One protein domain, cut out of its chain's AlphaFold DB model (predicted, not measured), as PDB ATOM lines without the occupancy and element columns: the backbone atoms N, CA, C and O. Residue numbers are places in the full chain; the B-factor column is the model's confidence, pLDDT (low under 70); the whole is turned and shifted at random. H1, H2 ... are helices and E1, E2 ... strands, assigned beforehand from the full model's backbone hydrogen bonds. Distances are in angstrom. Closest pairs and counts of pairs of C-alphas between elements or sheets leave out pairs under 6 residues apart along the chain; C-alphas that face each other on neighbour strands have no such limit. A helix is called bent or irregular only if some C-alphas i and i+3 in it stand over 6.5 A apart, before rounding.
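Overview. This is residues 90 to 139 of the 178 residues of an uncharacterized protein of Pseudomonas sp. MF4836 (UniProt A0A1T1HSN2). One helix, H1, sits across from a small two-strand hairpin, E1 and E2, and a long loop joins them, swinging out beyond the last residue of H1 as far as Val 112 before it folds back to E1. The helix and the hairpin are loosely fitted, with few close approaches of their C-alphas. The printed part has 50 residues, with one named helix and two named strands in the order H1, E1, E2; the sheet has the order E1, E2 and is antiparallel. The class is mixed, helices and strands, with under half of the residues in named elements. The whole is compact, with a radius of gyration of the C-alphas of 9.6 A, and its outline is rounded, with spans of 26 by 20 by 15 A.

Arrangement. The helix H1, residues 90 to 102, comes first; every O i to N i+4 pair inside it is within hydrogen-bond range. A long link of 24 residues joins it to the strand E1, residues 127 to 130. The closest C-alphas of H1 and E1 are those of Ile 95 and Val 127, 7.1 A apart. A tight link of 2 residues then joins E1 to the strand E2, residues 133 to 136. E1 and E2 form a hairpin and are antiparallel neighbours, with 141 degrees between their directions. The C-alphas of Val 127 and Tyr 136 face each other at 4.3 A. N 128 and O 135, at 2.8 A, and N 133 and O 130, at 3.1 A, are within hydrogen-bond range. H1 and E2 are near each other, with 7 pairs of C-alphas within 10 A.

Along the chain. H1 begins at C-alpha 90, at (156.887, 187.757, 129.505), and measures 18.5 A from first to last C-alpha; it is not bent. Residues 103 to 126 hold no named element; residues 121 to 123 are a helical run too short to bear a name. E1 measures 9.5 A and begins at C-alpha 127, at (154.910, 198.037, 135.103). E2 measures 10.3 A and ends at C-alpha 136, at (152.554, 199.877, 131.950).

Size, cuts and confidence. The two C-alphas farthest apart are those of Thr 90 and Val 112, at 26.2 A. The first and last printed C-alphas, of Thr 90 and Val 139, are 13.1 A apart. The printed part has no cut. The mean pLDDT of the printed part is 72.0, and 19 residues are under 70: residues 103 to 105, 107 to 118, 125, 130, and 132 to 133.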
ATOM      1  N   THR A  90     156.437 187.664 128.107       81.56
ATOM      2  CA  THR A  90     156.887 187.757 129.505       81.56
ATOM      3  C   THR A  90     156.306 188.969 130.229       81.56
ATOM      4  O   THR A  90     155.924 188.851 131.387       81.56
ATOM      5  N   GLN A  91     156.188 190.114 129.553       82.06
ATOM      6  CA  GLN A  91     155.562 191.318 130.100       82.06
ATOM      7  C   GLN A  91     154.067 191.099 130.307       82.06
ATOM      8  O   GLN A  91     153.549 191.442 131.360       82.06
ATOM      9  N   LEU A  92     153.390 190.474 129.339       85.44
ATOM     10  CA  LEU A  92     151.964 190.175 129.450       85.44
ATOM     11  C   LEU A  92     151.678 189.257 130.647       85.44
ATOM     12  O   LEU A  92     150.840 189.583 131.479       85.44
ATOM     13  N   ALA A  93     152.442 188.167 130.775       83.38
ATOM     14  CA  ALA A  93     152.303 187.232 131.887       83.38
ATOM     15  C   ALA A  93     152.551 187.902 133.245       83.38
ATOM     16  O   ALA A  93     151.828 187.638 134.202       83.38
ATOM     17  N   ALA A  94     153.546 188.786 133.326       80.12
ATOM     18  CA  ALA A  94     153.858 189.487 134.561       80.12
ATOM     19  C   ALA A  94     152.781 190.518 134.942       80.12
ATOM     20  O   ALA A  94     152.438 190.642 136.118       80.12
ATOM     21  N   ILE A  95     152.201 191.210 133.957       80.56
ATOM     22  CA  ILE A  95     151.067 192.116 134.170       80.56
ATOM     23  C   ILE A  95     149.830 191.334 134.640       80.56
ATOM     24  O   ILE A  95     149.181 191.744 135.600       80.56
ATOM     25  N   ASP A  96     149.511 190.201 134.010       83.25
ATOM     26  CA  ASP A  96     148.346 189.387 134.379       83.25
ATOM     27  C   ASP A  96     148.512 188.750 135.766       83.25
ATOM     28  O   ASP A  96     147.579 188.741 136.575       83.25
ATOM     29  N   GLN A  97     149.720 188.276 136.083       80.75
ATOM     30  CA  GLN A  97     150.052 187.789 137.416       80.75
ATOM     31  C   GLN A  97     149.866 188.892 138.456       80.75
ATOM     32  O   GLN A  97     149.266 188.647 139.504       80.75
ATOM     33  N   LEU A  98     150.311 190.112 138.158       78.69
ATOM     34  CA  LEU A  98     150.143 191.223 139.076       78.69
ATOM     35  C   LEU A  98     148.668 191.605 139.259       78.69
ATOM     36  O   LEU A  98     148.217 191.751 140.393       78.69
ATOM     37  N   ALA A  99     147.897 191.673 138.171       78.75
ATOM     38  CA  ALA A  99     146.467 191.985 138.219       78.75
ATOM     39  C   ALA A  99     145.691 190.971 139.078       78.75
ATOM     40  O   ALA A  99     144.798 191.345 139.838       78.75
ATOM     41  N   SER A 100     146.077 189.691 139.015       77.81
ATOM     42  CA  SER A 100     145.478 188.632 139.837       77.81
ATOM     43  C   SER A 100     145.777 188.767 141.336       77.81
ATOM     44  O   SER A 100     144.970 188.345 142.161       77.81
ATOM     45  N   GLN A 101     146.915 189.364 141.703       74.62
ATOM     46  CA  GLN A 101     147.312 189.558 143.101       74.62
ATOM     47  C   GLN A 101     146.662 190.794 143.719       74.62
ATOM     48  O   GLN A 101     146.322 190.792 144.902       74.62
ATOM     49  N   THR A 102     146.495 191.854 142.932       70.62
ATOM     50  CA  THR A 102     145.996 193.142 143.419       70.62
ATOM     51  C   THR A 102     144.489 193.299 143.269       70.62
ATOM     52  O   THR A 102     143.933 194.215 143.868       70.62
ATOM     53  N   TRP A 103     143.820 192.421 142.507       66.25
ATOM     54  CA  TRP A 103     142.398 192.539 142.143       66.25
ATOM     55  C   TRP A 103     142.062 193.891 141.488       66.25
ATOM     56  O   TRP A 103     140.923 194.354 141.539       66.25
ATOM     57  N   THR A 104     143.062 194.534 140.877       66.44
ATOM     58  CA  THR A 104     142.939 195.833 140.212       66.44
ATOM     59  C   THR A 104     143.101 195.682 138.712       66.44
ATOM     60  O   THR A 104     143.977 194.949 138.250       66.44
ATOM     61  N   ASP A 105     142.333 196.461 137.958       68.88
ATOM     62  CA  ASP A 105     142.511 196.575 136.517       68.88
ATOM     63  C   ASP A 105     143.733 197.460 136.217       68.88
ATOM     64  O   ASP A 105     143.692 198.686 136.328       68.88
ATOM     65  N   ILE A 106     144.873 196.820 135.953       73.50
ATOM     66  CA  ILE A 106     146.145 197.504 135.684       73.50
ATOM     67  C   ILE A 106     146.047 198.207 134.330       73.50
ATOM     68  O   ILE A 106     145.712 197.556 133.340       73.50
ATOM     69  N   GLY A 107     146.414 199.490 134.277       68.44
ATOM     70  CA  GLY A 107     146.295 200.342 133.086       68.44
ATOM     71  C   GLY A 107     145.017 201.186 133.041       68.44
ATOM     72  O   GLY A 107     144.914 202.074 132.199       68.44
ATOM     73  N   ASN A 108     144.072 200.969 133.964       66.31
ATOM     74  CA  ASN A 108     142.900 201.826 134.102       66.31
ATOM     75  C   ASN A 108     143.280 203.135 134.835       66.31
ATOM     76  O   ASN A 108     143.750 203.063 135.974       66.31
ATOM     77  N   PRO A 109     143.085 204.322 134.223       57.59
ATOM     78  CA  PRO A 109     143.361 205.610 134.866       57.59
ATOM     79  C   PRO A 109     142.424 205.920 136.043       57.59
ATOM     80  O   PRO A 109     142.795 206.713 136.906       57.59
ATOM     81  N   ASP A 110     141.262 205.261 136.114       55.41
ATOM     82  CA  ASP A 110     140.276 205.384 137.191       55.41
ATOM     83  C   ASP A 110     140.117 204.042 137.935       55.41
ATOM     84  O   ASP A 110     139.081 203.370 137.823       55.41
ATOM     85  N   PRO A 111     141.141 203.580 138.678       56.81
ATOM     86  CA  PRO A 111     141.052 202.314 139.388       56.81
ATOM     87  C   PRO A 111     139.957 202.390 140.462       56.81
ATOM     88  O   PRO A 111     139.971 203.253 141.337       56.81
ATOM     89  N   VAL A 112     139.014 201.444 140.418       56.00
ATOM     90  CA  VAL A 112     137.857 201.379 141.335       56.00
ATOM     91  C   VAL A 112     138.289 201.145 142.791       56.00
ATOM     92  O   VAL A 112     137.539 201.424 143.726       56.00
ATOM     93  N   SER A 113     139.503 200.641 143.023       58.78
ATOM     94  CA  SER A 113     140.099 200.521 144.354       58.78
ATOM     95  C   SER A 113     141.628 200.531 144.271       58.78
ATOM     96  O   SER A 113     142.180 199.885 143.378       58.78
ATOM     97  N   PRO A 114     142.325 201.229 145.186       57.88
ATOM     98  CA  PRO A 114     143.776 201.150 145.280       57.88
ATOM     99  C   PRO A 114     144.211 199.738 145.711       57.88
ATOM    100  O   PRO A 114     143.482 199.067 146.453       57.88
ATOM    101  N   PRO A 115     145.398 199.273 145.287       60.75
ATOM    102  CA  PRO A 115     145.919 197.974 145.680       60.75
ATOM    103  C   PRO A 115     146.108 197.929 147.200       60.75
ATOM    104  O   PRO A 115     146.780 198.775 147.787       60.75
ATOM    105  N   GLN A 116     145.500 196.934 147.851       62.41
ATOM    106  CA  GLN A 116     145.520 196.802 149.315       62.41
ATOM    107  C   GLN A 116     146.810 196.168 149.862       62.41
ATOM    108  O   GLN A 116     146.995 196.089 151.075       62.41
ATOM    109  N   VAL A 117     147.699 195.705 148.980       67.06
ATOM    110  CA  VAL A 117     148.914 194.962 149.329       67.06
ATOM    111  C   VAL A 117     150.116 195.621 148.664       67.06
ATOM    112  O   VAL A 117     150.038 196.044 147.511       67.06
ATOM    113  N   ALA A 118     151.234 195.702 149.391       67.31
ATOM    114  CA  ALA A 118     152.504 196.127 148.821       67.31
ATOM    115  C   ALA A 118     152.942 195.127 147.742       67.31
ATOM    116  O   ALA A 118     153.092 193.935 148.008       67.31
ATOM    117  N   VAL A 119     153.124 195.627 146.525       70.25
ATOM    118  CA  VAL A 119     153.487 194.830 145.356       70.25
ATOM    119  C   VAL A 119     154.988 194.893 145.136       70.25
ATOM    120  O   VAL A 119     155.568 195.977 145.078       70.25
ATOM    121  N   ASP A 120     155.601 193.734 144.920       73.69
ATOM    122  CA  ASP A 120     156.966 193.667 144.416       73.69
ATOM    123  C   ASP A 120     156.988 193.825 142.885       73.69
ATOM    124  O   ASP A 120     156.711 192.892 142.128       73.69
ATOM    125  N   LEU A 121     157.329 195.030 142.423       74.38
ATOM    126  CA  LEU A 121     157.431 195.358 140.997       74.38
ATOM    127  C   LEU A 121     158.654 194.731 140.315       74.38
ATOM    128  O   LEU A 121     158.731 194.735 139.086       74.38
ATOM    129  N   SER A 122     159.601 194.151 141.067       75.88
ATOM    130  CA  SER A 122     160.751 193.459 140.470       75.88
ATOM    131  C   SER A 122     160.335 192.235 139.645       75.88
ATOM    132  O   SER A 122     161.019 191.871 138.686       75.88
ATOM    133  N   ALA A 123     159.173 191.654 139.958       70.00
ATOM    134  CA  ALA A 123     158.576 190.547 139.222       70.00
ATOM    135  C   ALA A 123     157.765 190.984 137.985       70.00
ATOM    136  O   ALA A 123     157.381 190.128 137.188       70.00
ATOM    137  N   ALA A 124     157.518 192.289 137.796       72.12
ATOM    138  CA  ALA A 124     156.671 192.844 136.735       72.12
ATOM    139  C   ALA A 124     157.402 193.902 135.882       72.12
ATOM    140  O   ALA A 124     157.113 195.098 135.966       72.12
ATOM    141  N   PRO A 125     158.358 193.490 135.025       68.69
ATOM    142  CA  PRO A 125     159.155 194.421 134.234       68.69
ATOM    143  C   PRO A 125     158.293 195.214 133.242       68.69
ATOM    144  O   PRO A 125     157.595 194.641 132.406       68.69
ATOM    145  N   GLY A 126     158.398 196.544 133.289       70.56
ATOM    146  CA  GLY A 126     157.622 197.458 132.441       70.56
ATOM    147  C   GLY A 126     156.294 197.915 133.050       70.56
ATOM    148  O   GLY A 126     155.589 198.689 132.404       70.56
ATOM    149  N   VAL A 127     155.977 197.470 134.272       77.19
ATOM    150  CA  VAL A 127     154.910 198.037 135.103       77.19
ATOM    151  C   VAL A 127     155.505 199.090 136.029       77.19
ATOM    152  O   VAL A 127     156.527 198.868 136.678       77.19
ATOM    153  N   THR A 128     154.854 200.239 136.094       76.12
ATOM    154  CA  THR A 128     155.192 201.350 136.981       76.12
ATOM    155  C   THR A 128     154.024 201.638 137.911       76.12
ATOM    156  O   THR A 128     152.870 201.374 137.581       76.12
ATOM    157  N   GLN A 129     154.314 202.152 139.102       75.44
ATOM    158  CA  GLN A 129     153.281 202.617 140.018       75.44
ATOM    159  C   GLN A 129     153.124 204.129 139.857       75.44
ATOM    160  O   GLN A 129     154.025 204.884 140.219       75.44
ATOM    161  N   ASP A 130     151.974 204.553 139.340       69.12
ATOM    162  CA  ASP A 130     151.605 205.961 139.218       69.12
ATOM    163  C   ASP A 130     150.581 206.294 140.308       69.12
ATOM    164  O   ASP A 130     149.384 206.011 140.209       69.12
ATOM    165  N   GLY A 131     151.077 206.861 141.408       71.06
ATOM    166  CA  GLY A 131     150.268 207.175 142.583       71.06
ATOM    167  C   GLY A 131     149.666 205.922 143.226       71.06
ATOM    168  O   GLY A 131     150.382 205.080 143.769       71.06
ATOM    169  N   GLN A 132     148.334 205.825 143.204       65.56
ATOM    170  CA  GLN A 132     147.590 204.687 143.752       65.56
ATOM    171  C   GLN A 132     147.290 203.589 142.715       65.56
ATOM    172  O   GLN A 132     146.700 202.578 143.079       65.56
ATOM    173  N   GLY A 133     147.672 203.765 141.446       69.81
ATOM    174  CA  GLY A 133     147.437 202.795 140.374       69.81
ATOM    175  C   GLY A 133     148.722 202.169 139.833       69.81
ATOM    176  O   GLY A 133     149.827 202.657 140.074       69.81
ATOM    177  N   PHE A 134     148.566 201.091 139.063       77.56
ATOM    178  CA  PHE A 134     149.643 200.502 138.268       77.56
ATOM    179  C   PHE A 134     149.420 200.810 136.786       77.56
ATOM    180  O   PHE A 134     148.335 200.570 136.250       77.56
ATOM    181  N   SER A 135     150.458 201.315 136.132       76.88
ATOM    182  CA  SER A 135     150.524 201.603 134.702       76.88
ATOM    183  C   SER A 135     151.560 200.699 134.034       76.88
ATOM    184  O   SER A 135     152.386 200.078 134.701       76.88
ATOM    185  N   TYR A 136     151.528 200.592 132.709       78.00
ATOM    186  CA  TYR A 136     152.554 199.877 131.950       78.00
ATOM    187  C   TYR A 136     152.976 200.656 130.716       78.00
ATOM    188  O   TYR A 136     152.212 201.423 130.133       78.00
ATOM    189  N   SER A 137     154.213 200.425 130.287       75.44
ATOM    190  CA  SER A 137     154.813 201.130 129.152       75.44
ATOM    191  C   SER A 137     154.568 200.466 127.789       75.44
ATOM    192  O   SER A 137     155.111 200.931 126.787       75.44
ATOM    193  N   CYS A 138     153.836 199.347 127.732       81.50
ATOM    194  CA  CYS A 138     153.652 198.545 126.518       81.50
ATOM    195  C   CYS A 138     152.178 198.406 126.103       81.50
ATOM    196  O   CYS A 138     151.280 198.539 126.914       81.50
ATOM    197  N   VAL A 139     151.899 198.131 124.830       81.38
ATOM    198  CA  VAL A 139     150.530 198.021 124.298       81.38
ATOM    199  C   VAL A 139     150.045 196.579 124.419       81.38
ATOM    200  O   VAL A 139     150.665 195.677 123.835       81.38
TER     201      VAL A 139